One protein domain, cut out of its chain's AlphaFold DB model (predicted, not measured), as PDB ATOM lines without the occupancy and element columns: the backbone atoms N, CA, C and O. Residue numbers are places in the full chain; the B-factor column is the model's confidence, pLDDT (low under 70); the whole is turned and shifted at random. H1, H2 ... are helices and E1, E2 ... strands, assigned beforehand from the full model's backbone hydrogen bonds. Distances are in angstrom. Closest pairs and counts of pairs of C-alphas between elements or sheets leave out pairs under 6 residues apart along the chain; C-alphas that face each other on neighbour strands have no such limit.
ATOM      1  N   ALA A 142       8.885 -36.588  -3.850       93.44
ATOM      2  CA  ALA A 142       9.103 -35.559  -4.851       93.44
ATOM      3  C   ALA A 142       9.504 -34.233  -4.191       93.44
ATOM      4  O   ALA A 142       8.869 -33.773  -3.239       93.44
ATOM      5  N   VAL A 143      10.546 -33.602  -4.732       93.31
ATOM      6  CA  VAL A 143      10.991 -32.254  -4.366       93.31
ATOM      7  C   VAL A 143      10.814 -31.341  -5.569       93.31
ATOM      8  O   VAL A 143      11.348 -31.596  -6.648       93.31
ATOM      9  N   ILE A 144      10.063 -30.260  -5.387       91.25
ATOM     10  CA  ILE A 144       9.830 -29.251  -6.418       91.25
ATOM     11  C   ILE A 144      10.696 -28.043  -6.098       91.25
ATOM     12  O   ILE A 144      10.526 -27.421  -5.052       91.25
ATOM     13  N   LEU A 145      11.605 -27.681  -7.000       89.12
ATOM     14  CA  LEU A 145      12.414 -26.474  -6.850       89.12
ATOM     15  C   LEU A 145      11.693 -25.255  -7.430       89.12
ATOM     16  O   LEU A 145      11.066 -25.316  -8.495       89.12
ATOM     17  N   ARG A 146      11.812 -24.129  -6.724       85.69
ATOM     18  CA  ARG A 146      11.258 -22.837  -7.120       85.69
ATOM     19  C   ARG A 146      11.964 -22.292  -8.350       85.69
ATOM     20  O   ARG A 146      13.175 -22.424  -8.533       85.69
ATOM     21  N   THR A 147      11.177 -21.610  -9.170       82.12
ATOM     22  CA  THR A 147      11.679 -20.821 -10.297       82.12
ATOM     23  C   THR A 147      12.198 -19.467  -9.831       82.12
ATOM     24  O   THR A 147      11.813 -18.958  -8.778       82.12
ATOM     25  N   GLN A 148      13.011 -18.820 -10.665       77.62
ATOM     26  CA  GLN A 148      13.551 -17.489 -10.380       77.62
ATOM     27  C   GLN A 148      12.471 -16.454 -10.030       77.62
ATOM     28  O   GLN A 148      12.644 -15.670  -9.098       77.62
ATOM     29  N   ARG A 149      11.330 -16.478 -10.733       77.19
ATOM     30  CA  ARG A 149      10.206 -15.567 -10.461       77.19
ATOM     31  C   ARG A 149       9.607 -15.792  -9.069       77.19
ATOM     32  O   ARG A 149       9.308 -14.823  -8.380       77.19
ATOM     33  N   GLN A 150       9.480 -17.050  -8.642       80.75
ATOM     34  CA  GLN A 150       8.949 -17.409  -7.321       80.75
ATOM     35  C   GLN A 150       9.908 -17.029  -6.186       80.75
ATOM     36  O   GLN A 150       9.479 -16.545  -5.141       80.75
ATOM     37  N   VAL A 151      11.216 -17.198  -6.391       81.50
ATOM     38  CA  VAL A 151      12.227 -16.742  -5.424       81.50
ATOM     39  C   VAL A 151      12.198 -15.218  -5.304       81.50
ATOM     40  O   VAL A 151      12.226 -14.678  -4.199       81.50
ATOM     41  N   TYR A 152      12.071 -14.506  -6.426       77.38
ATOM     42  CA  TYR A 152      11.961 -13.049  -6.417       77.38
ATOM     43  C   TYR A 152      10.714 -12.558  -5.661       77.38
ATOM     44  O   TYR A 152      10.811 -11.609  -4.881       77.38
ATOM     45  N   SER A 153       9.557 -13.215  -5.829       78.75
ATOM     46  CA  SER A 153       8.360 -12.881  -5.043       78.75
ATOM     47  C   SER A 153       8.555 -13.132  -3.545       78.75
ATOM     48  O   SER A 153       8.177 -12.280  -2.748       78.75
ATOM     49  N   LEU A 154       9.220 -14.229  -3.157       78.06
ATOM     50  CA  LEU A 154       9.532 -14.510  -1.748       78.06
ATOM     51  C   LEU A 154      10.445 -13.445  -1.125       78.06
ATOM     52  O   LEU A 154      10.227 -13.012   0.006       78.06
ATOM     53  N   LEU A 155      11.454 -12.979  -1.866       76.25
ATOM     54  CA  LEU A 155      12.346 -11.911  -1.404       76.25
ATOM     55  C   LEU A 155      11.605 -10.580  -1.215       76.25
ATOM     56  O   LEU A 155      11.889  -9.856  -0.258       76.25
ATOM     57  N   ARG A 156      10.637 -10.284  -2.095       73.44
ATOM     58  CA  ARG A 156       9.771  -9.098  -2.008       73.44
ATOM     59  C   ARG A 156       8.863  -9.132  -0.775       73.44
ATOM     60  O   ARG A 156       8.610  -8.081  -0.195       73.44
ATOM     61  N   GLU A 157       8.388 -10.309  -0.366       71.31
ATOM     62  CA  GLU A 157       7.580 -10.471   0.852       71.31
ATOM     63  C   GLU A 157       8.414 -10.313   2.131       71.31
ATOM     64  O   GLU A 157       7.970  -9.677   3.085       71.31
ATOM     65  N   ARG A 158       9.652 -10.831   2.153       68.19
ATOM     66  CA  ARG A 158      10.555 -10.724   3.317       68.19
ATOM     67  C   ARG A 158      11.135  -9.320   3.531       68.19
ATOM     68  O   ARG A 158      11.547  -8.984   4.647       68.19
ATOM     69  N   SER A 159      11.243  -8.509   2.475       59.16
ATOM     70  CA  SER A 159      11.846  -7.170   2.532       59.16
ATOM     71  C   SER A 159      11.516  -6.312   1.304       59.16
ATOM     72  O   SER A 159      11.375  -6.839   0.204       59.16
ATOM     73  N   LYS A 160      11.501  -4.974   1.444       52.34
ATOM     74  CA  LYS A 160      11.722  -4.085   0.285       52.34
ATOM     75  C   LYS A 160      13.150  -4.372  -0.211       52.34
ATOM     76  O   LYS A 160      14.084  -4.122   0.552       52.34
ATOM     77  N   PRO A 161      13.347  -4.951  -1.406       46.81
ATOM     78  CA  PRO A 161      14.656  -5.462  -1.796       46.81
ATOM     79  C   PRO A 161      15.674  -4.317  -1.869       46.81
ATOM     80  O   PRO A 161      15.435  -3.320  -2.551       46.81
ATOM     81  N   ARG A 162      16.822  -4.459  -1.188       49.66
ATOM     82  CA  ARG A 162      17.996  -3.609  -1.451       49.66
ATOM     83  C   ARG A 162      18.440  -3.851  -2.899       49.66
ATOM     84  O   ARG A 162      18.504  -4.996  -3.343       49.66
ATOM     85  N   VAL A 163      18.769  -2.777  -3.617       48.91
ATOM     86  CA  VAL A 163      19.129  -2.765  -5.053       48.91
ATOM     87  C   VAL A 163      20.222  -3.795  -5.405       48.91
ATOM     88  O   VAL A 163      20.174  -4.401  -6.474       48.91
ATOM     89  N   PHE A 164      21.133  -4.088  -4.473       45.00
ATOM     90  CA  PHE A 164      22.269  -5.000  -4.655       45.00
ATOM     91  C   PHE A 164      21.898  -6.483  -4.863       45.00
ATOM     92  O   PHE A 164      22.627  -7.208  -5.534       45.00
ATOM     93  N   VAL A 165      20.748  -6.952  -4.354       53.44
ATOM     94  CA  VAL A 165      20.323  -8.365  -4.493       53.44
ATOM     95  C   VAL A 165      19.875  -8.688  -5.929       53.44
ATOM     96  O   VAL A 165      19.864  -9.847  -6.333       53.44
ATOM     97  N   ARG A 166      19.539  -7.676  -6.743       56.16
ATOM     98  CA  ARG A 166      19.001  -7.883  -8.099       56.16
ATOM     99  C   ARG A 166      20.046  -8.318  -9.129       56.16
ATOM    100  O   ARG A 166      19.700  -9.097 -10.010       56.16
ATOM    101  N   HIS A 167      21.296  -7.858  -9.030       56.94
ATOM    102  CA  HIS A 167      22.259  -8.008 -10.133       56.94
ATOM    103  C   HIS A 167      22.899  -9.400 -10.269       56.94
ATOM    104  O   HIS A 167      23.394  -9.714 -11.345       56.94
ATOM    105  N   ASN A 168      22.845 -10.261  -9.243       70.56
ATOM    106  CA  ASN A 168      23.464 -11.600  -9.275       70.56
ATOM    107  C   ASN A 168      22.514 -12.743  -8.850       70.56
ATOM    108  O   ASN A 168      22.947 -13.864  -8.582       70.56
ATOM    109  N   LEU A 169      21.205 -12.474  -8.777       75.38
ATOM    110  CA  LEU A 169      20.218 -13.423  -8.250       75.38
ATOM    111  C   LEU A 169      20.147 -14.718  -9.072       75.38
ATOM    112  O   LEU A 169      20.023 -15.798  -8.505       75.38
ATOM    113  N   THR A 170      20.252 -14.628 -10.401       76.50
ATOM    114  CA  THR A 170      20.191 -15.802 -11.290       76.50
ATOM    115  C   THR A 170      21.317 -16.792 -10.988       76.50
ATOM    116  O   THR A 170      21.059 -17.986 -10.849       76.50
ATOM    117  N   ASN A 171      22.550 -16.303 -10.821       80.19
ATOM    118  CA  ASN A 171      23.690 -17.161 -10.502       80.19
ATOM    119  C   ASN A 171      23.595 -17.699  -9.073       80.19
ATOM    120  O   ASN A 171      23.876 -18.871  -8.853       80.19
ATOM    121  N   GLN A 172      23.146 -16.888  -8.109       80.31
ATOM    122  CA  GLN A 172      22.920 -17.355  -6.736       80.31
ATOM    123  C   GLN A 172      21.887 -18.486  -6.684       80.31
ATOM    124  O   GLN A 172      22.114 -19.493  -6.022       80.31
ATOM    125  N   ILE A 173      20.780 -18.361  -7.422       82.44
ATOM    126  CA  ILE A 173      19.761 -19.413  -7.521       82.44
ATOM    127  C   ILE A 173      20.338 -20.659  -8.189       82.44
ATOM    128  O   ILE A 173      20.122 -21.753  -7.682       82.44
ATOM    129  N   ALA A 174      21.090 -20.511  -9.282       81.00
ATOM    130  CA  ALA A 174      21.729 -21.641  -9.953       81.00
ATOM    131  C   ALA A 174      22.671 -22.403  -9.006       81.00
ATOM    132  O   ALA A 174      22.575 -23.625  -8.899       81.00
ATOM    133  N   ILE A 175      23.511 -21.677  -8.260       83.25
ATOM    134  CA  ILE A 175      24.420 -22.242  -7.255       83.25
ATOM    135  C   ILE A 175      23.631 -22.951  -6.150       83.25
ATOM    136  O   ILE A 175      24.000 -24.050  -5.747       83.25
ATOM    137  N   LEU A 176      22.530 -22.366  -5.667       84.69
ATOM    138  CA  LEU A 176      21.711 -22.982  -4.621       84.69
ATOM    139  C   LEU A 176      20.941 -24.211  -5.123       84.69
ATOM    140  O   LEU A 176      20.877 -25.205  -4.407       84.69
ATOM    141  N   GLN A 177      20.392 -24.189  -6.341       85.94
ATOM    142  CA  GLN A 177      19.737 -25.348  -6.963       85.94
ATOM    143  C   GLN A 177      20.729 -26.498  -7.169       85.94
ATOM    144  O   GLN A 177      20.420 -27.651  -6.865       85.94
ATOM    145  N   GLU A 178      21.941 -26.184  -7.621       84.12
ATOM    146  CA  GLU A 178      23.041 -27.140  -7.713       84.12
ATOM    147  C   GLU A 178      23.411 -27.687  -6.326       84.12
ATOM    148  O   GLU A 178      23.518 -28.902  -6.152       84.12
ATOM    149  N   LYS A 179      23.515 -26.812  -5.314       84.75
ATOM    150  CA  LYS A 179      23.776 -27.186  -3.915       84.75
ATOM    151  C   LYS A 179      22.712 -28.149  -3.381       84.75
ATOM    152  O   LYS A 179      23.079 -29.125  -2.732       84.75
ATOM    153  N   CYS A 180      21.430 -27.931  -3.698       87.06
ATOM    154  CA  CYS A 180      20.326 -28.825  -3.318       87.06
ATOM    155  C   CYS A 180      20.551 -30.244  -3.855       87.06
ATOM    156  O   CYS A 180      20.557 -31.207  -3.092       87.06
ATOM    157  N   VAL A 181      20.756 -30.373  -5.172       87.19
ATOM    158  CA  VAL A 181      20.935 -31.677  -5.832       87.19
ATOM    159  C   VAL A 181      22.199 -32.366  -5.323       87.19
ATOM    160  O   VAL A 181      22.163 -33.549  -4.992       87.19
ATOM    161  N   ARG A 182      23.300 -31.616  -5.193       84.00
ATOM    162  CA  ARG A 182      24.575 -32.113  -4.667       84.00
ATOM    163  C   ARG A 182      24.416 -32.712  -3.268       84.00
ATOM    164  O   ARG A 182      24.842 -33.845  -3.058       84.00
ATOM    165  N   ARG A 183      23.769 -31.999  -2.338       83.50
ATOM    166  CA  ARG A 183      23.592 -32.470  -0.955       83.50
ATOM    167  C   ARG A 183      22.701 -33.711  -0.861       83.50
ATOM    168  O   ARG A 183      23.018 -34.615  -0.094       83.50
ATOM    169  N   LEU A 184      21.650 -33.813  -1.679       86.38
ATOM    170  CA  LEU A 184      20.810 -35.020  -1.733       86.38
ATOM    171  C   LEU A 184      21.597 -36.254  -2.200       86.38
ATOM    172  O   LEU A 184      21.457 -37.334  -1.628       86.38
ATOM    173  N   VAL A 185      22.449 -36.094  -3.217       84.00
ATOM    174  CA  VAL A 185      23.305 -37.184  -3.707       84.00
ATOM    175  C   VAL A 185      24.365 -37.560  -2.667       84.00
ATOM    176  O   VAL A 185      24.586 -38.747  -2.426       84.00
ATOM    177  N   GLN A 186      24.982 -36.573  -2.007       78.81
ATOM    178  CA  GLN A 186      25.959 -36.794  -0.931       78.81
ATOM    179  C   GLN A 186      25.344 -37.526   0.271       78.81
ATOM    180  O   GLN A 186      25.975 -38.432   0.821       78.81
ATOM    181  N   ALA A 187      24.087 -37.222   0.610       80.12
ATOM    182  CA  ALA A 187      23.326 -37.943   1.630       80.12
ATOM    183  C   ALA A 187      23.084 -39.424   1.272       80.12
ATOM    184  O   ALA A 187      22.779 -40.228   2.145       80.12
ATOM    185  N   GLY A 188      23.275 -39.814   0.007       80.75
ATOM    186  CA  GLY A 188      23.158 -41.194  -0.463       80.75
ATOM    187  C   GLY A 188      21.841 -41.554  -1.119       80.75
ATOM    188  O   GLY A 188      21.668 -42.697  -1.540       80.75
ATOM    189  N   LEU A 189      20.949 -40.581  -1.269       88.38
ATOM    190  CA  LEU A 189      19.677 -40.779  -1.939       88.38
ATOM    191  C   LEU A 189      19.885 -40.968  -3.449       88.38
ATOM    192  O   LEU A 189      20.717 -40.317  -4.090       88.38
ATOM    193  N   GLY A 190      19.101 -41.858  -4.052       88.75
ATOM    194  CA  GLY A 190      18.983 -41.940  -5.500       88.75
ATOM    195  C   GLY A 190      18.194 -40.748  -6.022       88.75
ATOM    196  O   GLY A 190      16.997 -40.657  -5.784       88.75
ATOM    197  N   VAL A 191      18.851 -39.840  -6.737       91.06
ATOM    198  CA  VAL A 191      18.221 -38.632  -7.280       91.06
ATOM    199  C   VAL A 191      17.975 -38.805  -8.779       91.06
ATOM    200  O   VAL A 191      18.877 -39.204  -9.516       91.06
ATOM    201  N   CYS A 192      16.760 -38.511  -9.235       91.19
ATOM    202  CA  CYS A 192      16.389 -38.441 -10.651       91.19
ATOM    203  C   CYS A 192      15.662 -37.119 -10.910       91.19
ATOM    204  O   CYS A 192      14.843 -36.703 -10.097       91.19
ATOM    205  N   ILE A 193      15.949 -36.449 -12.021       90.50
ATOM    206  CA  ILE A 193      15.290 -35.187 -12.384       90.50
ATOM    207  C   ILE A 193      14.332 -35.458 -13.537       90.50
ATOM    208  O   ILE A 193      14.701 -36.123 -14.503       90.50
ATOM    209  N   LEU A 194      13.104 -34.954 -13.448       87.44
ATOM    210  CA  LEU A 194      12.150 -35.081 -14.544       87.44
ATOM    211  C   LEU A 194      12.377 -33.993 -15.594       87.44
ATOM    212  O   LEU A 194      12.560 -32.817 -15.265       87.44
ATOM    213  N   ASP A 195      12.368 -34.404 -16.859       80.94
ATOM    214  CA  ASP A 195      12.450 -33.514 -18.005       80.94
ATOM    215  C   ASP A 195      11.169 -32.685 -18.075       80.94
ATOM    216  O   ASP A 195      10.051 -33.200 -18.062       80.94
ATOM    217  N   ASN A 196      11.363 -31.380 -18.133       71.06
ATOM    218  CA  ASN A 196      10.310 -30.383 -18.158       71.06
ATOM    219  C   ASN A 196      10.277 -29.646 -19.515       71.06
ATOM    220  O   ASN A 196       9.474 -28.738 -19.722       71.06
ATOM    221  N   ASP A 197      11.159 -30.034 -20.443       63.06
ATOM    222  CA  ASP A 197      11.324 -29.382 -21.741       63.06
ATOM    223  C   ASP A 197      10.397 -29.981 -22.820       63.06
ATOM    224  O   ASP A 197      10.185 -29.363 -23.866       63.06
ATOM    225  N   LYS A 198       9.822 -31.173 -22.586       57.97
ATOM    226  CA  LYS A 198       8.884 -31.827 -23.514       57.97
ATOM    227  C   LYS A 198       7.428 -31.520 -23.132       57.97
ATOM    228  O   LYS A 198       7.042 -31.812 -22.001       57.97
ATOM    229  N   PRO A 199       6.598 -30.982 -24.047       54.88
ATOM    230  CA  PRO A 199       5.170 -30.838 -23.794       54.88
ATOM    231  C   PRO A 199       4.524 -32.225 -23.682       54.88
ATOM    232  O   PRO A 199       4.794 -33.101 -24.501       54.88
ATOM    233  N   VAL A 200       3.670 -32.419 -22.678       53.59
ATOM    234  CA  VAL A 200       2.830 -33.619 -22.582       53.59
ATOM    235  C   VAL A 200       1.616 -33.421 -23.488       53.59
ATOM    236  O   VAL A 200       0.893 -32.434 -23.345       53.59
ATOM    237  N   ASP A 201       1.389 -34.351 -24.415       48.75
ATOM    238  CA  ASP A 201       0.151 -34.397 -25.189       48.75
ATOM    239  C   ASP A 201      -0.986 -34.854 -24.264       48.75
ATOM    240  O   ASP A 201      -1.100 -36.030 -23.907       48.75
ATOM    241  N   GLU A 202      -1.830 -33.919 -23.822       46.44
ATOM    242  CA  GLU A 202      -3.075 -34.282 -23.147       46.44
ATOM    243  C   GLU A 202      -3.950 -35.081 -24.122       46.44
ATOM    244  O   GLU A 202      -4.273 -34.619 -25.216       46.44
ATOM    245  N   TYR A 210       3.371 -25.591 -20.328       51.16
ATOM    246  CA  TYR A 210       4.746 -25.836 -19.904       51.16
ATOM    247  C   TYR A 210       4.788 -25.667 -18.395       51.16
ATOM    248  O   TYR A 210       4.492 -24.583 -17.878       51.16
ATOM    249  N   THR A 211       5.160 -26.710 -17.664       57.38
ATOM    250  CA  THR A 211       5.645 -26.488 -16.306       57.38
ATOM    251  C   THR A 211       7.016 -25.821 -16.405       57.38
ATOM    252  O   THR A 211       7.738 -25.985 -17.380       57.38
ATOM    253  N   ARG A 212       7.366 -24.937 -15.468       67.19
ATOM    254  CA  ARG A 212       8.699 -24.293 -15.417       67.19
ATOM    255  C   ARG A 212       9.497 -24.723 -14.185       67.19
ATOM    256  O   ARG A 212      10.657 -24.349 -14.055       67.19
ATOM    257  N   ASN A 213       8.869 -25.476 -13.286       79.88
ATOM    258  CA  ASN A 213       9.480 -25.931 -12.045       79.88
ATOM    259  C   ASN A 213      10.303 -27.193 -12.314       79.88
ATOM    260  O   ASN A 213       9.890 -28.051 -13.091       79.88
ATOM    261  N   LEU A 214      11.442 -27.313 -11.638       84.56
ATOM    262  CA  LEU A 214      12.262 -28.520 -11.683       84.56
ATOM    263  C   LEU A 214      11.718 -29.518 -10.657       84.56
ATOM    264  O   LEU A 214      11.615 -29.189  -9.472       84.56
ATOM    265  N   CYS A 215      11.374 -30.719 -11.114       89.50
ATOM    266  CA  CYS A 215      10.878 -31.802 -10.270       89.50
ATOM    267  C   CYS A 215      11.972 -32.850 -10.075       89.50
ATOM    268  O   CYS A 215      12.515 -33.384 -11.042       89.50
ATOM    269  N   ILE A 216      12.275 -33.145  -8.817       92.19
ATOM    270  CA  ILE A 216      13.265 -34.132  -8.406       92.19
ATOM    271  C   ILE A 216      12.532 -35.301  -7.753       92.19
ATOM    272  O   ILE A 216      11.762 -35.104  -6.817       92.19
ATOM    273  N   LEU A 217      12.797 -36.508  -8.235       93.50
ATOM    274  CA  LEU A 217      12.347 -37.766  -7.660       93.50
ATOM    275  C   LEU A 217      13.451 -38.386  -6.805       93.50
ATOM    276  O   LEU A 217      14.623 -38.401  -7.196       93.50
ATOM    277  N   ILE A 218      13.056 -38.917  -5.651       93.69
ATOM    278  CA  ILE A 218      13.963 -39.492  -4.659       93.69
ATOM    279  C   ILE A 218      13.679 -40.987  -4.506       93.69
ATOM    280  O   ILE A 218      12.548 -41.398  -4.252       93.69
ATOM    281  N   ASN A 219      14.731 -41.789  -4.653       92.00
ATOM    282  CA  ASN A 219      14.751 -43.228  -4.426       92.00
ATOM    283  C   ASN A 219      15.671 -43.545  -3.229       92.00
ATOM    284  O   ASN A 219      16.899 -43.503  -3.383       92.00
ATOM    285  N   PRO A 220      15.118 -43.877  -2.052       88.75
ATOM    286  CA  PRO A 220      15.910 -44.221  -0.874       88.75
ATOM    287  C   PRO A 220      16.538 -45.621  -0.969       88.75
ATOM    288  O   PRO A 220      17.580 -45.855  -0.368       88.75
ATOM    289  N   LYS A 221      15.981 -46.531  -1.782       84.31
ATOM    290  CA  LYS A 221      16.430 -47.931  -1.926       84.31
ATOM    291  C   LYS A 221      17.670 -48.101  -2.809       84.31
ATOM    292  O   LYS A 221      18.054 -49.225  -3.119       84.31
ATOM    293  N   LYS A 222      18.292 -47.004  -3.258       83.94
ATOM    294  CA  LYS A 222      19.549 -47.059  -4.025       83.94
ATOM    295  C   LYS A 222      20.682 -47.671  -3.195       83.94
ATOM    296  O   LYS A 222      21.498 -48.399  -3.747       83.94
ATOM    297  N   ASP A 223      20.727 -47.349  -1.904       80.69
ATOM    298  CA  ASP A 223      21.629 -47.961  -0.933       80.69
ATOM    299  C   ASP A 223      20.776 -48.728   0.093       80.69
ATOM    300  O   ASP A 223      20.014 -48.089   0.827       80.69
ATOM    301  N   PRO A 224      20.841 -50.073   0.127       75.00
ATOM    302  CA  PRO A 224      19.964 -50.884   0.968       75.00
ATOM    303  C   PRO A 224      20.185 -50.647   2.465       75.00
ATOM    304  O   PRO A 224      19.255 -50.832   3.248       75.00
ATOM    305  N   GLU A 225      21.376 -50.203   2.878       79.62
ATOM    306  CA  GLU A 225      21.674 -49.986   4.294       79.62
ATOM    307  C   GLU A 225      21.388 -48.553   4.766       79.62
ATOM    308  O   GLU A 225      21.348 -48.299   5.968       79.62
ATOM    309  N   LEU A 226      21.150 -47.600   3.856       83.19
ATOM    310  CA  LEU A 226      20.997 -46.182   4.206       83.19
ATOM    311  C   LEU A 226      19.871 -45.944   5.221       83.19
ATOM    312  O   LEU A 226      20.058 -45.237   6.211       83.19
ATOM    313  N   LEU A 227      18.710 -46.559   4.989       85.44
ATOM    314  CA  LEU A 227      17.554 -46.444   5.881       85.44
ATOM    315  C   LEU A 227      17.809 -47.108   7.236       85.44
ATOM    316  O   LEU A 227      17.354 -46.608   8.260       85.44
ATOM    317  N   LEU A 228      18.561 -48.209   7.248       83.19
ATOM    318  CA  LEU A 228      18.943 -48.909   8.468       83.19
ATOM    319  C   LEU A 228      19.855 -48.055   9.346       83.19
ATOM    320  O   LEU A 228      19.633 -47.954  10.555       83.19
ATOM    321  N   HIS A 229      20.837 -47.405   8.728       79.69
ATOM    322  CA  HIS A 229      21.758 -46.509   9.420       79.69
ATOM    323  C   HIS A 229      21.036 -45.277   9.964       79.69
ATOM    324  O   HIS A 229      21.221 -44.944  11.133       79.69
ATOM    325  N   GLU A 230      20.159 -44.648   9.171       81.44
ATOM    326  CA  GLU A 230      19.374 -43.501   9.647       81.44
ATOM    327  C   GLU A 230      18.412 -43.900  10.773       81.44
ATOM    328  O   GLU A 230      18.293 -43.184  11.763       81.44
ATOM    329  N   PHE A 231      17.769 -45.069  10.678       83.12
ATOM    330  CA  PHE A 231      16.894 -45.573  11.736       83.12
ATOM    331  C   PHE A 231      17.641 -45.755  13.055       83.12
ATOM    332  O   PHE A 231      17.154 -45.341  14.110       83.12
ATOM    333  N   LYS A 232      18.837 -46.351  13.005       79.12
ATOM    334  CA  LYS A 232      19.670 -46.508  14.195       79.12
ATOM    335  C   LYS A 232      20.094 -45.153  14.755       79.12
ATOM    336  O   LYS A 232      19.910 -44.915  15.947       79.12
ATOM    337  N   ARG A 233      20.587 -44.259  13.895       80.56
ATOM    338  CA  ARG A 233      20.979 -42.901  14.276       80.56
ATOM    339  C   ARG A 233      19.836 -42.158  14.961       80.56
ATOM    340  O   ARG A 233      20.057 -41.531  15.993       80.56
ATOM    341  N   GLU A 234      18.622 -42.236  14.424       78.44
ATOM    342  CA  GLU A 234      17.459 -41.573  15.011       78.44
ATOM    343  C   GLU A 234      17.163 -42.109  16.417       78.44
ATOM    344  O   GLU A 234      16.938 -41.326  17.341       78.44
ATOM    345  N   ILE A 235      17.208 -43.432  16.606       77.75
ATOM    346  CA  ILE A 235      17.024 -44.055  17.924       77.75
ATOM    347  C   ILE A 235      18.101 -43.588  18.906       77.75
ATOM    348  O   ILE A 235      17.775 -43.233  20.039       77.75
ATOM    349  N   ASP A 236      19.360 -43.553  18.483       80.44
ATOM    350  CA  ASP A 236      20.471 -43.173  19.351       80.44
ATOM    351  C   ASP A 236      20.393 -41.676  19.719       80.44
ATOM    352  O   ASP A 236      20.498 -41.321  20.896       80.44
ATOM    353  N   GLU A 237      20.080 -40.794  18.757       79.25
ATOM    354  CA  GLU A 237      19.806 -39.372  19.014       79.25
ATOM    355  C   GLU A 237      18.614 -39.174  19.971       79.25
ATOM    356  O   GLU A 237      18.648 -38.290  20.833       79.25
ATOM    357  N   ILE A 238      17.562 -39.993  19.852       77.25
ATOM    358  CA  ILE A 238      16.415 -39.987  20.773       77.25
ATOM    359  C   ILE A 238      16.859 -40.359  22.189       77.25
ATOM    360  O   ILE A 238      16.504 -39.658  23.140       77.25
ATOM    361  N   SER A 239      17.629 -41.438  22.345       79.00
ATOM    362  CA  SER A 239      18.122 -41.888  23.649       79.00
ATOM    363  C   SER A 239      19.017 -40.843  24.314       79.00
ATOM    364  O   SER A 239      18.898 -40.634  25.523       79.00
ATOM    365  N   ILE A 240      19.849 -40.136  23.539       82.44
ATOM    366  CA  ILE A 240      20.672 -39.020  24.030       82.44
ATOM    367  C   ILE A 240      19.787 -37.888  24.558       82.44
ATOM    368  O   ILE A 240      19.927 -37.488  25.713       82.44
ATOM    369  N   LYS A 241      18.817 -37.424  23.761       79.12
ATOM    370  CA  LYS A 241      17.898 -36.340  24.159       79.12
ATOM    371  C   LYS A 241      17.047 -36.685  25.385       79.12
ATOM    372  O   LYS A 241      16.602 -35.787  26.091       79.12
ATOM    373  N   GLN A 242      16.802 -37.970  25.636       75.81
ATOM    374  CA  GLN A 242      16.057 -38.452  26.803       75.81
ATOM    375  C   GLN A 242      16.934 -38.704  28.039       75.81
ATOM    376  O   GLN A 242      16.402 -39.092  29.077       75.81
ATOM    377  N   GLY A 243      18.258 -38.537  27.943       78.00
ATOM    378  CA  GLY A 243      19.186 -38.881  29.024       78.00
ATOM    379  C   GLY A 243      19.309 -40.391  29.274       78.00
ATOM    380  O   GLY A 243      19.796 -40.810  30.319       78.00
ATOM    381  N   GLN A 244      18.875 -41.228  28.327       76.88
ATOM    382  CA  GLN A 244      18.923 -42.695  28.401       76.88
ATOM    383  C   GLN A 244      20.087 -43.294  27.594       76.88
ATOM    384  O   GLN A 244      20.131 -44.503  27.365       76.88
ATOM    385  N   ALA A 245      21.048 -42.463  27.178       79.75
ATOM    386  CA  ALA A 245      22.194 -42.869  26.366       79.75
ATOM    387  C   ALA A 245      22.986 -44.039  26.978       79.75
ATOM    388  O   ALA A 245      23.325 -44.981  26.272       79.75
ATOM    389  N   ILE A 246      23.214 -44.036  28.297       77.06
ATOM    390  CA  ILE A 246      23.970 -45.097  28.991       77.06
ATOM    391  C   ILE A 246      23.289 -46.465  28.853       77.06
ATOM    392  O   ILE A 246      23.958 -47.459  28.588       77.06
ATOM    393  N   GLY A 247      21.958 -46.513  28.985       73.62
ATOM    394  CA  GLY A 247      21.197 -47.747  28.781       73.62
ATOM    395  C   GLY A 247      21.270 -48.230  27.333       73.62
ATOM    396  O   GLY A 247      21.395 -49.426  27.096       73.62
ATOM    397  N   ARG A 248      21.268 -47.294  26.376       77.75
ATOM    398  CA  ARG A 248      21.322 -47.586  24.940       77.75
ATOM    399  C   ARG A 248      22.669 -48.149  24.479       77.75
ATOM    400  O   ARG A 248      22.673 -49.015  23.615       77.75
ATOM    401  N   ILE A 249      23.787 -47.714  25.064       75.12
ATOM    402  CA  ILE A 249      25.141 -48.195  24.710       75.12
ATOM    403  C   ILE A 249      25.274 -49.719  24.890       75.12
ATOM    404  O   ILE A 249      25.997 -50.372  24.139       75.12
ATOM    405  N   GLY A 250      24.578 -50.282  25.883       64.38
ATOM    406  CA  GLY A 250      24.546 -51.725  26.132       64.38
ATOM    407  C   GLY A 250      23.542 -52.500  25.273       64.38
ATOM    408  O   GLY A 250      23.524 -53.723  25.345       64.38
ATOM    409  N   GLU A 251      22.704 -51.825  24.481       63.97
ATOM    410  CA  GLU A 251      21.690 -52.451  23.629       63.97
ATOM    411  C   GLU A 251      22.198 -52.639  22.181       63.97
ATOM    412  O   GLU A 251      22.740 -51.721  21.577       63.97
ATOM    413  N   GLU A 252      21.960 -53.830  21.618       59.09
ATOM    414  CA  GLU A 252      21.914 -54.199  20.182       59.09
ATOM    415  C   GLU A 252      23.005 -53.645  19.214       59.09
ATOM    416  O   GLU A 252      23.056 -52.465  18.842       59.09
ATOM    417  N   SER A 253      23.833 -54.547  18.664       58.84
ATOM    418  CA  SER A 253      24.716 -54.262  17.517       58.84
ATOM    419  C   SER A 253      23.918 -54.079  16.213       58.84
ATOM    420  O   SER A 253      22.776 -54.510  16.101       58.84
ATOM    421  N   LEU A 254      24.497 -53.420  15.196       59.09
ATOM    422  CA  LEU A 254      23.827 -53.211  13.894       59.09
ATOM    423  C   LEU A 254      23.403 -54.522  13.209       59.09
ATOM    424  O   LEU A 254      22.451 -54.520  12.432       59.09
ATOM    425  N   ASP A 255      24.067 -55.634  13.527       57.88
ATOM    426  CA  ASP A 255      23.788 -56.943  12.937       57.88
ATOM    427  C   ASP A 255      22.442 -57.535  13.365       57.88
ATOM    428  O   ASP A 255      21.848 -58.273  12.587       57.88
ATOM    429  N   SER A 256      21.894 -57.160  14.530       59.38
ATOM    430  CA  SER A 256      20.554 -57.613  14.938       59.38
ATOM    431  C   SER A 256      19.422 -56.946  14.147       59.38
ATOM    432  O   SER A 256      18.300 -57.449  14.134       59.38
ATOM    433  N   ILE A 257      19.703 -55.815  13.486       64.12
ATOM    434  CA  ILE A 257      18.709 -54.993  12.782       64.12
ATOM    435  C   ILE A 257      18.760 -55.234  11.259       64.12
ATOM    436  O   ILE A 257      17.831 -54.852  10.550       64.12
ATOM    437  N   LYS A 258      19.796 -55.913  10.736       64.31
ATOM    438  CA  LYS A 258      19.966 -56.186   9.292       64.31
ATOM    439  C   LYS A 258      18.793 -56.950   8.664       64.31
ATOM    440  O   LYS A 258      18.472 -56.705   7.506       64.31
ATOM    441  N   ASP A 259      18.107 -57.789   9.438       64.31
ATOM    442  CA  ASP A 259      16.951 -58.573   8.976       64.31
ATOM    443  C   ASP A 259      15.598 -57.846   9.144       64.31
ATOM    444  O   ASP A 259      14.530 -58.432   8.935       64.31
ATOM    445  N   MET A 260      15.597 -56.570   9.553       68.81
ATOM    446  CA  MET A 260      14.361 -55.822   9.780       68.81
ATOM    447  C   MET A 260      13.749 -55.337   8.458       68.81
ATOM    448  O   MET A 260      14.328 -54.529   7.737       68.81
ATOM    449  N   CYS A 261      12.518 -55.762   8.166       71.50
ATOM    450  CA  CYS A 261      11.731 -55.173   7.084       71.50
ATOM    451  C   CYS A 261      11.108 -53.843   7.536       71.50
ATOM    452  O   CYS A 261      10.345 -53.807   8.505       71.50
ATOM    453  N   PHE A 262      11.391 -52.756   6.817       77.75
ATOM    454  CA  PHE A 262      10.763 -51.455   7.059       77.75
ATOM    455  C   PHE A 262       9.308 -51.442   6.580       77.75
ATOM    456  O   PHE A 262       8.989 -51.962   5.511       77.75
ATOM    457  N   SER A 263       8.420 -50.809   7.351       84.81
ATOM    458  CA  SER A 263       7.098 -50.434   6.838       84.81
ATOM    459  C   SER A 263       7.223 -49.234   5.887       84.81
ATOM    460  O   SER A 263       8.091 -48.385   6.111       84.81
ATOM    461  N   PRO A 264       6.349 -49.093   4.874       88.56
ATOM    462  CA  PRO A 264       6.370 -47.933   3.981       88.56
ATOM    463  C   PRO A 264       6.261 -46.594   4.725       88.56
ATOM    464  O   PRO A 264       6.964 -45.640   4.409       88.56
ATOM    465  N   ALA A 265       5.439 -46.520   5.774       88.00
ATOM    466  CA  ALA A 265       5.320 -45.329   6.611       88.00
ATOM    467  C   ALA A 265       6.641 -44.964   7.316       88.00
ATOM    468  O   ALA A 265       6.994 -43.785   7.392       88.00
ATOM    469  N   LEU A 266       7.379 -45.966   7.806       85.69
ATOM    470  CA  LEU A 266       8.690 -45.772   8.426       85.69
ATOM    471  C   LEU A 266       9.746 -45.372   7.390       85.69
ATOM    472  O   LEU A 266      10.536 -44.466   7.639       85.69
ATOM    473  N   GLU A 267       9.728 -45.998   6.214       88.50
ATOM    474  CA  GLU A 267      10.591 -45.633   5.088       88.50
ATOM    475  C   GLU A 267      10.404 -44.158   4.699       88.50
ATOM    476  O   GLU A 267      11.386 -43.434   4.512       88.50
ATOM    477  N   LEU A 268       9.157 -43.679   4.644       90.69
ATOM    478  CA  LEU A 268       8.865 -42.278   4.350       90.69
ATOM    479  C   LEU A 268       9.380 -41.330   5.437       90.69
ATOM    480  O   LEU A 268       9.975 -40.301   5.122       90.69
ATOM    481  N   GLN A 269       9.176 -41.688   6.706       87.19
ATOM    482  CA  GLN A 269       9.689 -40.962   7.870       87.19
ATOM    483  C   GLN A 269      11.208 -40.774   7.812       87.19
ATOM    484  O   GLN A 269      11.699 -39.646   7.849       87.19
ATOM    485  N   LEU A 270      11.943 -41.870   7.638       86.94
ATOM    486  CA  LEU A 270      13.402 -41.854   7.571       86.94
ATOM    487  C   LEU A 270      13.902 -41.082   6.348       86.94
ATOM    488  O   LEU A 270      14.786 -40.240   6.462       86.94
ATOM    489  N   THR A 271      13.284 -41.295   5.182       90.19
ATOM    490  CA  THR A 271      13.652 -40.569   3.957       90.19
ATOM    491  C   THR A 271      13.468 -39.061   4.127       90.19
ATOM    492  O   THR A 271      14.318 -38.281   3.700       90.19
ATOM    493  N   HIS A 272      12.391 -38.630   4.787       89.75
ATOM    494  CA  HIS A 272      12.158 -37.218   5.069       89.75
ATOM    495  C   HIS A 272      13.227 -36.613   5.982       89.75
ATOM    496  O   HIS A 272      13.699 -35.514   5.698       89.75
ATOM    497  N   ASN A 273      13.651 -37.334   7.026       84.00
ATOM    498  CA  ASN A 273      14.728 -36.888   7.913       84.00
ATOM    499  C   ASN A 273      16.043 -36.711   7.158       84.00
ATOM    500  O   ASN A 273      16.690 -35.676   7.298       84.00
ATOM    501  N   ILE A 274      16.389 -37.660   6.285       86.88
ATOM    502  CA  ILE A 274      17.586 -37.560   5.443       86.88
ATOM    503  C   ILE A 274      17.506 -36.309   4.556       86.88
ATOM    504  O   ILE A 274      18.481 -35.568   4.451       86.88
ATOM    505  N   ILE A 275      16.343 -36.029   3.953       88.75
ATOM    506  CA  ILE A 275      16.135 -34.833   3.120       88.75
ATOM    507  C   ILE A 275      16.262 -33.548   3.948       88.75
ATOM    508  O   ILE A 275      16.953 -32.620   3.527       88.75
ATOM    509  N   GLN A 276      15.625 -33.477   5.119       85.19
ATOM    510  CA  GLN A 276      15.706 -32.301   5.990       85.19
ATOM    511  C   GLN A 276      17.139 -32.053   6.478       85.19
ATOM    512  O   GLN A 276      17.626 -30.925   6.402       85.19
ATOM    513  N   ASN A 277      17.833 -33.109   6.911       80.94
ATOM    514  CA  ASN A 277      19.234 -33.050   7.318       80.94
ATOM    515  C   ASN A 277      20.132 -32.613   6.149       80.94
ATOM    516  O   ASN A 277      21.015 -31.780   6.336       80.94
ATOM    517  N   ALA A 278      19.868 -33.089   4.925       82.94
ATOM    518  CA  ALA A 278      20.599 -32.678   3.727       82.94
ATOM    519  C   ALA A 278      20.353 -31.207   3.340       82.94
ATOM    520  O   ALA A 278      21.224 -30.567   2.752       82.94
ATOM    521  N   PHE A 279      19.183 -30.646   3.643       85.19
ATOM    522  CA  PHE A 279      18.876 -29.243   3.347       85.19
ATOM    523  C   PHE A 279      19.280 -28.268   4.453       85.19
ATOM    524  O   PHE A 279      19.329 -27.063   4.200       85.19
ATOM    525  N   ARG A 280      19.630 -28.762   5.643       77.50
ATOM    526  CA  ARG A 280      20.104 -27.930   6.750       77.50
ATOM    527  C   ARG A 280      21.484 -27.336   6.441       77.50
ATOM    528  O   ARG A 280      22.404 -28.030   6.017       77.50
ATOM    529  N   ASP A 281      21.622 -26.028   6.648       71.31
ATOM    530  CA  ASP A 281      22.893 -25.308   6.535       71.31
ATOM    531  C   ASP A 281      23.593 -25.314   7.901       71.31
ATOM    532  O   ASP A 281      23.351 -24.438   8.721       71.31
ATOM    533  N   TYR A 282      24.429 -26.322   8.166       66.12
ATOM    534  CA  TYR A 282      25.156 -26.437   9.442       66.12
ATOM    535  C   TYR A 282      26.228 -25.352   9.636       66.12
ATOM    536  O   TYR A 282      26.561 -25.020  10.771       66.12
ATOM    537  N   ASP A 283      26.709 -24.769   8.537       61.25
ATOM    538  CA  ASP A 283      27.812 -23.799   8.515       61.25
ATOM    539  C   ASP A 283      27.383 -22.378   8.923       61.25
ATOM    540  O   ASP A 283      28.216 -21.480   9.024       61.25
ATOM    541  N   LYS A 284      26.077 -22.133   9.100       65.06
ATOM    542  CA  LYS A 284      25.542 -20.816   9.462       65.06
ATOM    543  C   LYS A 284      24.712 -20.902  10.734       65.06
ATOM    544  O   LYS A 284      23.824 -21.741  10.846       65.06
ATOM    545  N   ASP A 285      24.940 -19.972  11.655       62.78
ATOM    546  CA  ASP A 285      24.114 -19.836  12.853       62.78
ATOM    547  C   ASP A 285      22.700 -19.397  12.470       62.78
ATOM    548  O   ASP A 285      22.528 -18.427  11.727       62.78
ATOM    549  N   ASP A 286      21.670 -20.038  13.028       65.38
ATOM    550  CA  ASP A 286      20.269 -19.664  12.775       65.38
ATOM    551  C   ASP A 286      20.005 -18.173  13.075       65.38
ATOM    552  O   ASP A 286      19.183 -17.527  12.413       65.38
ATOM    553  N   GLY A 287      20.726 -17.615  14.058       59.53
ATOM    554  CA  GLY A 287      20.739 -16.189  14.389       59.53
ATOM    555  C   GLY A 287      21.304 -15.323  13.267       59.53
ATOM    556  O   GLY A 287      20.643 -14.379  12.830       59.53
ATOM    557  N   ALA A 288      22.482 -15.677  12.748       63.25
ATOM    558  CA  ALA A 288      23.132 -14.968  11.648       63.25
ATOM    559  C   ALA A 288      22.302 -15.050  10.358       63.25
ATOM    560  O   ALA A 288      22.030 -14.029   9.734       63.25
ATOM    561  N   VAL A 289      21.773 -16.231  10.010       65.06
ATOM    562  CA  VAL A 289      20.887 -16.415   8.843       65.06
ATOM    563  C   VAL A 289      19.652 -15.517   8.934       65.06
ATOM    564  O   VAL A 289      19.276 -14.870   7.951       65.06
ATOM    565  N   SER A 290      19.023 -15.458  10.113       63.03
ATOM    566  CA  SER A 290      17.832 -14.638  10.344       63.03
ATOM    567  C   SER A 290      18.128 -13.137  10.272       63.03
ATOM    568  O   SER A 290      17.270 -12.383   9.803       63.03
ATOM    569  N   CYS A 291      19.294 -12.699  10.751       63.03
ATOM    570  CA  CYS A 291      19.711 -11.297  10.742       63.03
ATOM    571  C   CYS A 291      20.161 -10.838   9.347       63.03
ATOM    572  O   CYS A 291      19.720  -9.785   8.879       63.03
ATOM    573  N   ASP A 292      20.946 -11.660   8.649       63.75
ATOM    574  CA  ASP A 292      21.523 -11.352   7.334       63.75
ATOM    575  C   ASP A 292      20.522 -11.523   6.185       63.75
ATOM    576  O   ASP A 292      20.753 -11.043   5.073       63.75
ATOM    577  N   LYS A 293      19.392 -12.205   6.437       67.69
ATOM    578  CA  LYS A 293      18.326 -12.495   5.456       67.69
ATOM    579  C   LYS A 293      18.852 -13.128   4.159       67.69
ATOM    580  O   LYS A 293      18.276 -12.930   3.087       67.69
ATOM    581  N   SER A 294      19.953 -13.874   4.252       69.88
ATOM    582  CA  SER A 294      20.575 -14.532   3.102       69.88
ATOM    583  C   SER A 294      19.687 -15.656   2.558       69.88
ATOM    584  O   SER A 294      18.951 -16.291   3.312       69.88
ATOM    585  N   LEU A 295      19.751 -15.904   1.246       76.12
ATOM    586  CA  LEU A 295      19.060 -17.036   0.624       76.12
ATOM    587  C   LEU A 295      19.662 -18.354   1.123       76.12
ATOM    588  O   LEU A 295      20.880 -18.544   1.086       76.12
ATOM    589  N   THR A 296      18.792 -19.263   1.551       79.94
ATOM    590  CA  THR A 296      19.156 -20.611   2.012       79.94
ATOM    591  C   THR A 296      18.674 -21.685   1.040       79.94
ATOM    592  O   THR A 296      17.876 -21.427   0.134       79.94
ATOM    593  N   VAL A 297      19.133 -22.921   1.239       81.75
ATOM    594  CA  VAL A 297      18.668 -24.090   0.472       81.75
ATOM    595  C   VAL A 297      17.154 -24.302   0.624       81.75
ATOM    596  O   VAL A 297      16.458 -24.525  -0.368       81.75
ATOM    597  N   ASN A 298      16.611 -24.119   1.831       81.75
ATOM    598  CA  ASN A 298      15.171 -24.236   2.099       81.75
ATOM    599  C   ASN A 298      14.324 -23.208   1.327       81.75
ATOM    600  O   ASN A 298      13.177 -23.481   0.969       81.75
ATOM    601  N   ASP A 299      14.891 -22.046   0.991       82.75
ATOM    602  CA  ASP A 299      14.203 -21.031   0.189       82.75
ATOM    603  C   ASP A 299      14.037 -21.447  -1.276       82.75
ATOM    604  O   ASP A 299      13.159 -20.927  -1.970       82.75
ATOM    605  N   MET A 300      14.842 -22.397  -1.759       85.94
ATOM    606  CA  MET A 300      14.719 -22.940  -3.113       85.94
ATOM    607  C   MET A 300      13.668 -24.043  -3.209       85.94
ATOM    608  O   MET A 300      13.122 -24.262  -4.287       85.94
ATOM    609  N   VAL A 301      13.357 -24.733  -2.113       88.44
ATOM    610  CA  VAL A 301      12.402 -25.848  -2.103       88.44
ATOM    611  C   VAL A 301      10.979 -25.307  -2.041       88.44
ATOM    612  O   VAL A 301      10.580 -24.725  -1.036       88.44
ATOM    613  N   ASN A 302      10.202 -25.492  -3.112       87.25
ATOM    614  CA  ASN A 302       8.794 -25.107  -3.142       87.25
ATOM    615  C   ASN A 302       7.952 -26.017  -2.256       87.25
ATOM    616  O   ASN A 302       7.342 -25.541  -1.305       87.25
ATOM    617  N   ASP A 303       7.966 -27.306  -2.594       88.38
ATOM    618  CA  ASP A 303       7.226 -28.369  -1.929       88.38
ATOM    619  C   ASP A 303       8.114 -29.615  -1.858       88.38
ATOM    620  O   ASP A 303       8.826 -29.938  -2.813       88.38
ATOM    621  N   CYS A 304       8.051 -30.323  -0.734       90.88
ATOM    622  CA  CYS A 304       8.645 -31.640  -0.534       90.88
ATOM    623  C   CYS A 304       7.567 -32.522   0.096       90.88
ATOM    624  O   CYS A 304       7.092 -32.212   1.191       90.88
ATOM    625  N   PHE A 305       7.120 -33.557  -0.613       92.94
ATOM    626  CA  PHE A 305       6.006 -34.393  -0.164       92.94
ATOM    627  C   PHE A 305       6.160 -35.849  -0.636       92.94
ATOM    628  O   PHE A 305       6.813 -36.098  -1.658       92.94
ATOM    629  N   PRO A 306       5.593 -36.814   0.112       93.69
ATOM    630  CA  PRO A 306       5.599 -38.216  -0.282       93.69
ATOM    631  C   PRO A 306       4.620 -38.462  -1.437       93.69
ATOM    632  O   PRO A 306       3.546 -37.863  -1.482       93.69
ATOM    633  N   LEU A 307       4.977 -39.356  -2.356       91.50
ATOM    634  CA  LEU A 307       4.141 -39.718  -3.502       91.50
ATOM    635  C   LEU A 307       3.140 -40.827  -3.144       91.50
ATOM    636  O   LEU A 307       3.402 -41.705  -2.309       91.50
ATOM    637  N   HIS A 308       1.973 -40.789  -3.786       90.19
ATOM    638  CA  HIS A 308       1.010 -41.892  -3.738       90.19
ATOM    639  C   HIS A 308       1.487 -43.107  -4.550       90.19
ATOM    640  O   HIS A 308       2.147 -42.961  -5.572       90.19
ATOM    641  N   ALA A 717      16.677 -28.732 -16.961       75.62
ATOM    642  CA  ALA A 717      17.056 -29.907 -16.170       75.62
ATOM    643  C   ALA A 717      18.388 -30.516 -16.646       75.62
ATOM    644  O   ALA A 717      19.247 -30.864 -15.838       75.62
ATOM    645  N   LYS A 718      18.614 -30.540 -17.966       81.44
ATOM    646  CA  LYS A 718      19.853 -31.038 -18.585       81.44
ATOM    647  C   LYS A 718      21.074 -30.181 -18.249       81.44
ATOM    648  O   LYS A 718      22.149 -30.722 -18.012       81.44
ATOM    649  N   ARG A 719      20.915 -28.852 -18.188       80.75
ATOM    650  CA  ARG A 719      21.993 -27.922 -17.806       80.75
ATOM    651  C   ARG A 719      22.362 -28.067 -16.333       80.75
ATOM    652  O   ARG A 719      23.546 -28.065 -16.013       80.75
ATOM    653  N   LEU A 720      21.371 -28.233 -15.455       81.56
ATOM    654  CA  LEU A 720      21.606 -28.448 -14.024       81.56
ATOM    655  C   LEU A 720      22.379 -29.751 -13.783       81.56
ATOM    656  O   LEU A 720      23.372 -29.752 -13.062       81.56
ATOM    657  N   VAL A 721      21.974 -30.843 -14.440       83.19
ATOM    658  CA  VAL A 721      22.691 -32.124 -14.353       83.19
ATOM    659  C   VAL A 721      24.112 -32.021 -14.905       83.19
ATOM    660  O   VAL A 721      25.030 -32.566 -14.298       83.19
ATOM    661  N   ALA A 722      24.324 -31.300 -16.011       83.50
ATOM    662  CA  ALA A 722      25.663 -31.078 -16.553       83.50
ATOM    663  C   ALA A 722      26.573 -30.322 -15.565       83.50
ATOM    664  O   ALA A 722      27.716 -30.729 -15.364       83.50
ATOM    665  N   ALA A 723      26.050 -29.287 -14.896       79.44
ATOM    666  CA  ALA A 723      26.785 -28.530 -13.881       79.44
ATOM    667  C   ALA A 723      27.149 -29.394 -12.660       79.44
ATOM    668  O   ALA A 723      28.299 -29.397 -12.219       79.44
ATOM    669  N   VAL A 724      26.200 -30.193 -12.157       80.31
ATOM    670  CA  VAL A 724      26.449 -31.127 -11.046       80.31
ATOM    671  C   VAL A 724      27.492 -32.175 -11.443       80.31
ATOM    672  O   VAL A 724      28.418 -32.431 -10.672       80.31
ATOM    673  N   LYS A 725      27.398 -32.741 -12.655       82.62
ATOM    674  CA  LYS A 725      28.362 -33.725 -13.165       82.62
ATOM    675  C   LYS A 725      29.774 -33.145 -13.237       82.62
ATOM    676  O   LYS A 725      30.709 -33.818 -12.826       82.62
ATOM    677  N   GLN A 726      29.924 -31.905 -13.708       80.44
ATOM    678  CA  GLN A 726      31.226 -31.244 -13.826       80.44
ATOM    679  C   GLN A 726      31.908 -31.031 -12.467       80.44
ATOM    680  O   GLN A 726      33.120 -31.188 -12.373       80.44
ATOM    681  N   LYS A 727      31.150 -30.677 -11.417       70.19
ATOM    682  CA  LYS A 727      31.734 -30.391 -10.093       70.19
ATOM    683  C   LYS A 727      31.870 -31.600  -9.176       70.19
ATOM    684  O   LYS A 727      32.703 -31.581  -8.279       70.19
ATOM    685  N   THR A 728      31.015 -32.607  -9.334       66.38
ATOM    686  CA  THR A 728      30.892 -33.699  -8.352       66.38
ATOM    687  C   THR A 728      31.167 -35.082  -8.928       66.38
ATOM    688  O   THR A 728      31.128 -36.057  -8.187       66.38
ATOM    689  N   ASN A 729      31.399 -35.194 -10.242       70.81
ATOM    690  CA  ASN A 729      31.517 -36.455 -10.986       70.81
ATOM    691  C   ASN A 729      30.307 -37.410 -10.861       70.81
ATOM    692  O   ASN A 729      30.313 -38.486 -11.459       70.81
ATOM    693  N   PHE A 730      29.233 -37.035 -10.152       72.94
ATOM    694  CA  PHE A 730      28.033 -37.856 -10.016       72.94
ATOM    695  C   PHE A 730      27.140 -37.766 -11.259       72.94
ATOM    696  O   PHE A 730      26.809 -36.683 -11.746       72.94
ATOM    697  N   GLN A 731      26.688 -38.923 -11.747       78.62
ATOM    698  CA  GLN A 731      25.722 -39.016 -12.838       78.62
ATOM    699  C   GLN A 731      24.291 -39.054 -12.280       78.62
ATOM    700  O   GLN A 731      23.890 -40.024 -11.637       78.62
ATOM    701  N   VAL A 732      23.518 -37.996 -12.537       84.81
ATOM    702  CA  VAL A 732      22.083 -37.906 -12.216       84.81
ATOM    703  C   VAL A 732      21.280 -38.144 -13.496       84.81
ATOM    704  O   VAL A 732      21.580 -37.552 -14.532       84.81
ATOM    705  N   ALA A 733      20.274 -39.020 -13.451       87.12
ATOM    706  CA  ALA A 733      19.437 -39.312 -14.614       87.12
ATOM    707  C   ALA A 733      18.399 -38.202 -14.852       87.12
ATOM    708  O   ALA A 733      17.797 -37.699 -13.899       87.12
ATOM    709  N   VAL A 734      18.174 -37.857 -16.125       87.69
ATOM    710  CA  VAL A 734      17.058 -37.007 -16.567       87.69
ATOM    711  C   VAL A 734      16.046 -37.890 -17.290       87.69
ATOM    712  O   VAL A 734      16.389 -38.493 -18.307       87.69
ATOM    713  N   LEU A 735      14.824 -37.986 -16.771       86.31
ATOM    714  CA  LEU A 735      13.775 -38.879 -17.277       86.31
ATOM    715  C   LEU A 735      12.560 -38.075 -17.744       86.31
ATOM    716  O   LEU A 735      12.176 -37.128 -17.074       86.31
ATOM    717  N   SER A 736      11.913 -38.438 -18.852       81.94
ATOM    718  CA  SER A 736      10.651 -37.785 -19.255       81.94
ATOM    719  C   SER A 736       9.452 -38.229 -18.412       81.94
ATOM    720  O   SER A 736       8.560 -37.434 -18.132       81.94
ATOM    721  N   GLU A 737       9.446 -39.494 -18.001       84.88
ATOM    722  CA  GLU A 737       8.471 -40.110 -17.100       84.88
ATOM    723  C   GLU A 737       9.216 -41.018 -16.113       84.88
ATOM    724  O   GLU A 737      10.323 -41.471 -16.416       84.88
ATOM    725  N   SER A 738       8.654 -41.265 -14.926       85.69
ATOM    726  CA  SER A 738       9.273 -42.178 -13.961       85.69
ATOM    727  C   SER A 738       9.363 -43.598 -14.521       85.69
ATOM    728  O   SER A 738       8.452 -44.091 -15.187       85.69
ATOM    729  N   ASP A 739      10.464 -44.278 -14.213       85.31
ATOM    730  CA  ASP A 739      10.763 -45.636 -14.677       85.31
ATOM    731  C   ASP A 739      10.097 -46.740 -13.827       85.31
ATOM    732  O   ASP A 739      10.550 -47.883 -13.802       85.31
ATOM    733  N   ASP A 740       9.010 -46.405 -13.128       83.38
ATOM    734  CA  ASP A 740       8.258 -47.301 -12.254       83.38
ATOM    735  C   ASP A 740       6.849 -47.599 -12.796       83.38
ATOM    736  O   ASP A 740       6.402 -47.088 -13.825       83.38
ATOM    737  N   GLY A 741       6.105 -48.453 -12.087       76.56
ATOM    738  CA  GLY A 741       4.747 -48.831 -12.480       76.56
ATOM    739  C   GLY A 741       3.724 -47.683 -12.492       76.56
ATOM    740  O   GLY A 741       2.605 -47.918 -12.951       76.56
ATOM    741  N   ASN A 742       4.078 -46.494 -11.986       83.31
ATOM    742  CA  ASN A 742       3.199 -45.331 -11.871       83.31
ATOM    743  C   ASN A 742       3.350 -44.326 -13.025       83.31
ATOM    744  O   ASN A 742       2.375 -43.625 -13.311       83.31
ATOM    745  N   ARG A 743       4.521 -44.286 -13.689       85.56
ATOM    746  CA  ARG A 743       4.858 -43.399 -14.826       85.56
ATOM    747  C   ARG A 743       4.510 -41.923 -14.587       85.56
ATOM    748  O   ARG A 743       3.834 -41.281 -15.386       85.56
ATOM    749  N   TYR A 744       4.968 -41.389 -13.461       85.31
ATOM    750  CA  TYR A 744       4.842 -39.986 -13.095       85.31
ATOM    751  C   TYR A 744       5.522 -39.070 -14.109       85.31
ATOM    752  O   TYR A 744       6.716 -39.193 -14.384       85.31
ATOM    753  N   THR A 745       4.771 -38.087 -14.598       85.38
ATOM    754  CA  THR A 745       5.312 -36.949 -15.350       85.38
ATOM    755  C   THR A 745       5.475 -35.731 -14.437       85.38
ATOM    756  O   THR A 745       4.820 -35.624 -13.396       85.38
ATOM    757  N   ALA A 746       6.312 -34.764 -14.830       82.12
ATOM    758  CA  ALA A 746       6.496 -33.526 -14.062       82.12
ATOM    759  C   ALA A 746       5.165 -32.772 -13.836       82.12
ATOM    760  O   ALA A 746       4.921 -32.229 -12.757       82.12
ATOM    761  N   HIS A 747       4.268 -32.808 -14.825       81.00
ATOM    762  CA  HIS A 747       2.930 -32.221 -14.740       81.00
ATOM    763  C   HIS A 747       2.061 -32.867 -13.665       81.00
ATOM    764  O   HIS A 747       1.410 -32.156 -12.899       81.00
ATOM    765  N   GLU A 748       2.058 -34.197 -13.593       83.00
ATOM    766  CA  GLU A 748       1.265 -34.931 -12.609       83.00
ATOM    767  C   GLU A 748       1.749 -34.663 -11.183       83.00
ATOM    768  O   GLU A 748       0.924 -34.440 -10.303       83.00
ATOM    769  N   ILE A 749       3.063 -34.579 -10.965       85.81
ATOM    770  CA  ILE A 749       3.636 -34.249  -9.651       85.81
ATOM    771  C   ILE A 749       3.264 -32.827  -9.231       85.81
ATOM    772  O   ILE A 749       2.903 -32.593  -8.082       85.81
ATOM    773  N   ILE A 750       3.309 -31.864 -10.153       84.06
ATOM    774  CA  ILE A 750       2.897 -30.480  -9.868       84.06
ATOM    775  C   ILE A 750       1.380 -30.385  -9.655       84.06
ATOM    776  O   ILE A 750       0.910 -29.523  -8.912       84.06
ATOM    777  N   ALA A 751       0.590 -31.238 -10.308       82.62
ATOM    778  CA  ALA A 751      -0.839 -31.335 -10.043       82.62
ATOM    779  C   ALA A 751      -1.102 -31.922  -8.646       82.62
ATOM    780  O   ALA A 751      -1.940 -31.390  -7.918       82.62
ATOM    781  N   GLU A 752      -0.353 -32.954  -8.253       84.75
ATOM    782  CA  GLU A 752      -0.430 -33.587  -6.935       84.75
ATOM    783  C   GLU A 752       0.039 -32.650  -5.815       84.75
ATOM    784  O   GLU A 752      -0.614 -32.567  -4.777       84.75
ATOM    785  N   SER A 753       1.089 -31.852  -6.042       85.62
ATOM    786  CA  SER A 753       1.601 -30.899  -5.046       85.62
ATOM    787  C   SER A 753       0.594 -29.808  -4.691       85.62
ATOM    788  O   SER A 753       0.606 -29.281  -3.579       85.62
ATOM    789  N   LYS A 754      -0.300 -29.481  -5.631       84.44
ATOM    790  CA  LYS A 754      -1.376 -28.513  -5.415       84.44
ATOM    791  C   LYS A 754      -2.522 -29.097  -4.591       84.44
ATOM    792  O   LYS A 754      -3.282 -28.306  -4.042       84.44
ATOM    793  N   LEU A 755      -2.670 -30.427  -4.507       82.94
ATOM    794  CA  LEU A 755      -3.738 -31.065  -3.730       82.94
ATOM    795  C   LEU A 755      -3.637 -30.691  -2.240       82.94
ATOM    796  O   LEU A 755      -2.530 -30.576  -1.705       82.94
TER     797      LEU A 755
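Overview. This is residues 142 to 202, 210 to 308 and 717 to 755 of the 1076 residues of the protein "Transmembrane protein putative" of Albugo laibachii Nc14 (UniProt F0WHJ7). A strongly twisted five-stranded sheet has helices over both faces: H2, H5 and H8 cover one face and short H9 the other. H3 and H4 form an arm reaching away from the sheet past H5, H6 lies off the sheet on the loop between H5 and H7, and H1 is near the beginning of H2. The printed part has 199 residues, with nine named helices and five named strands in the order E1 H1 H2 E2 E3 H3 H4 H5 H6 H7 E4 H8 E5 H9. The mixed sheet runs E4 E1 E3 E2 E5; the class is mixed, helices and strands. The whole is compact, with a radius of gyration of the C-alphas of 19.2 A and spans of 57 by 46 by 36 A.

Along the chain. E1, residues 142 to 145, begins at C-alpha 142 (9.103, -35.559, -4.851). H1 is 148 to 158, H2 169 to 186 and 25.2 A long, E2 190 to 194, E3 214 to 219 and 16.6 A. H3 is 226 to 241, 22.5 A, H4 245 to 249, H5 264 to 279, 22.5 A, H6 286 to 292, H7 297 to 300. E4 is 301 to 306, H8 717 to 728, 16.3 A, E5 733 to 735, and H9, 746 to 753, ends at C-alpha 753 (1.601, -30.899, -5.046).

Arrangement. E4 and E1 are antiparallel, with N 144 and O 303 2.9 A apart, within hydrogen-bond range. E1 and E3 are antiparallel, N 143 to O 216 2.8 A; E3 and E2 are antiparallel, N 192 to O 217 3.0 A; E2 and E5 are parallel, N 193 to O 733 2.9 A. E1, H1 H2 and E2 form a split strand-helix-strand unit, two strands running the same way with E3 between them, and its crossover is right-handed. The sheet makes three layers, helices on both faces: H2, height 10.5 A, H5, 8.6 A, and H8, 11.3 A, on the same face, H9, 8.9 A, on the opposite face. H2, the hub, touches H8 at a steep tilt of 66 degrees, closest C-alphas Glu 178 and Val 724, 6.2 A. It touches H5 at 47 degrees, steep, Arg 183 and Ala 278, 5.6 A, and H7, Leu 176 and Val 297, 6.0 A. H3 touches H5, about perpendicular at 77 degrees, Leu 227 and Leu 270, 6.4 A, and H4, Ser 239 and Ala 245, 5.0 A. H1 and H2 are close but not clearly touching; H6 touches no helix. Every O i to N i+4 pair is within hydrogen-bond range in each helix but H7, too short for one.

Size, cuts and confidence. The farthest C-alphas, Asp 201 and Ile 246, are 60.1 A apart. Residues 203 to 209 and 309 to 716 are not printed, with C-alpha gaps of 12.0 A and 23.6 A. The link from H4 to H5 is long. Mean pLDDT of the printed part is 77.7; 44 residues are under 70, among them 158 to 167, 250 to 260 and 282 to 294.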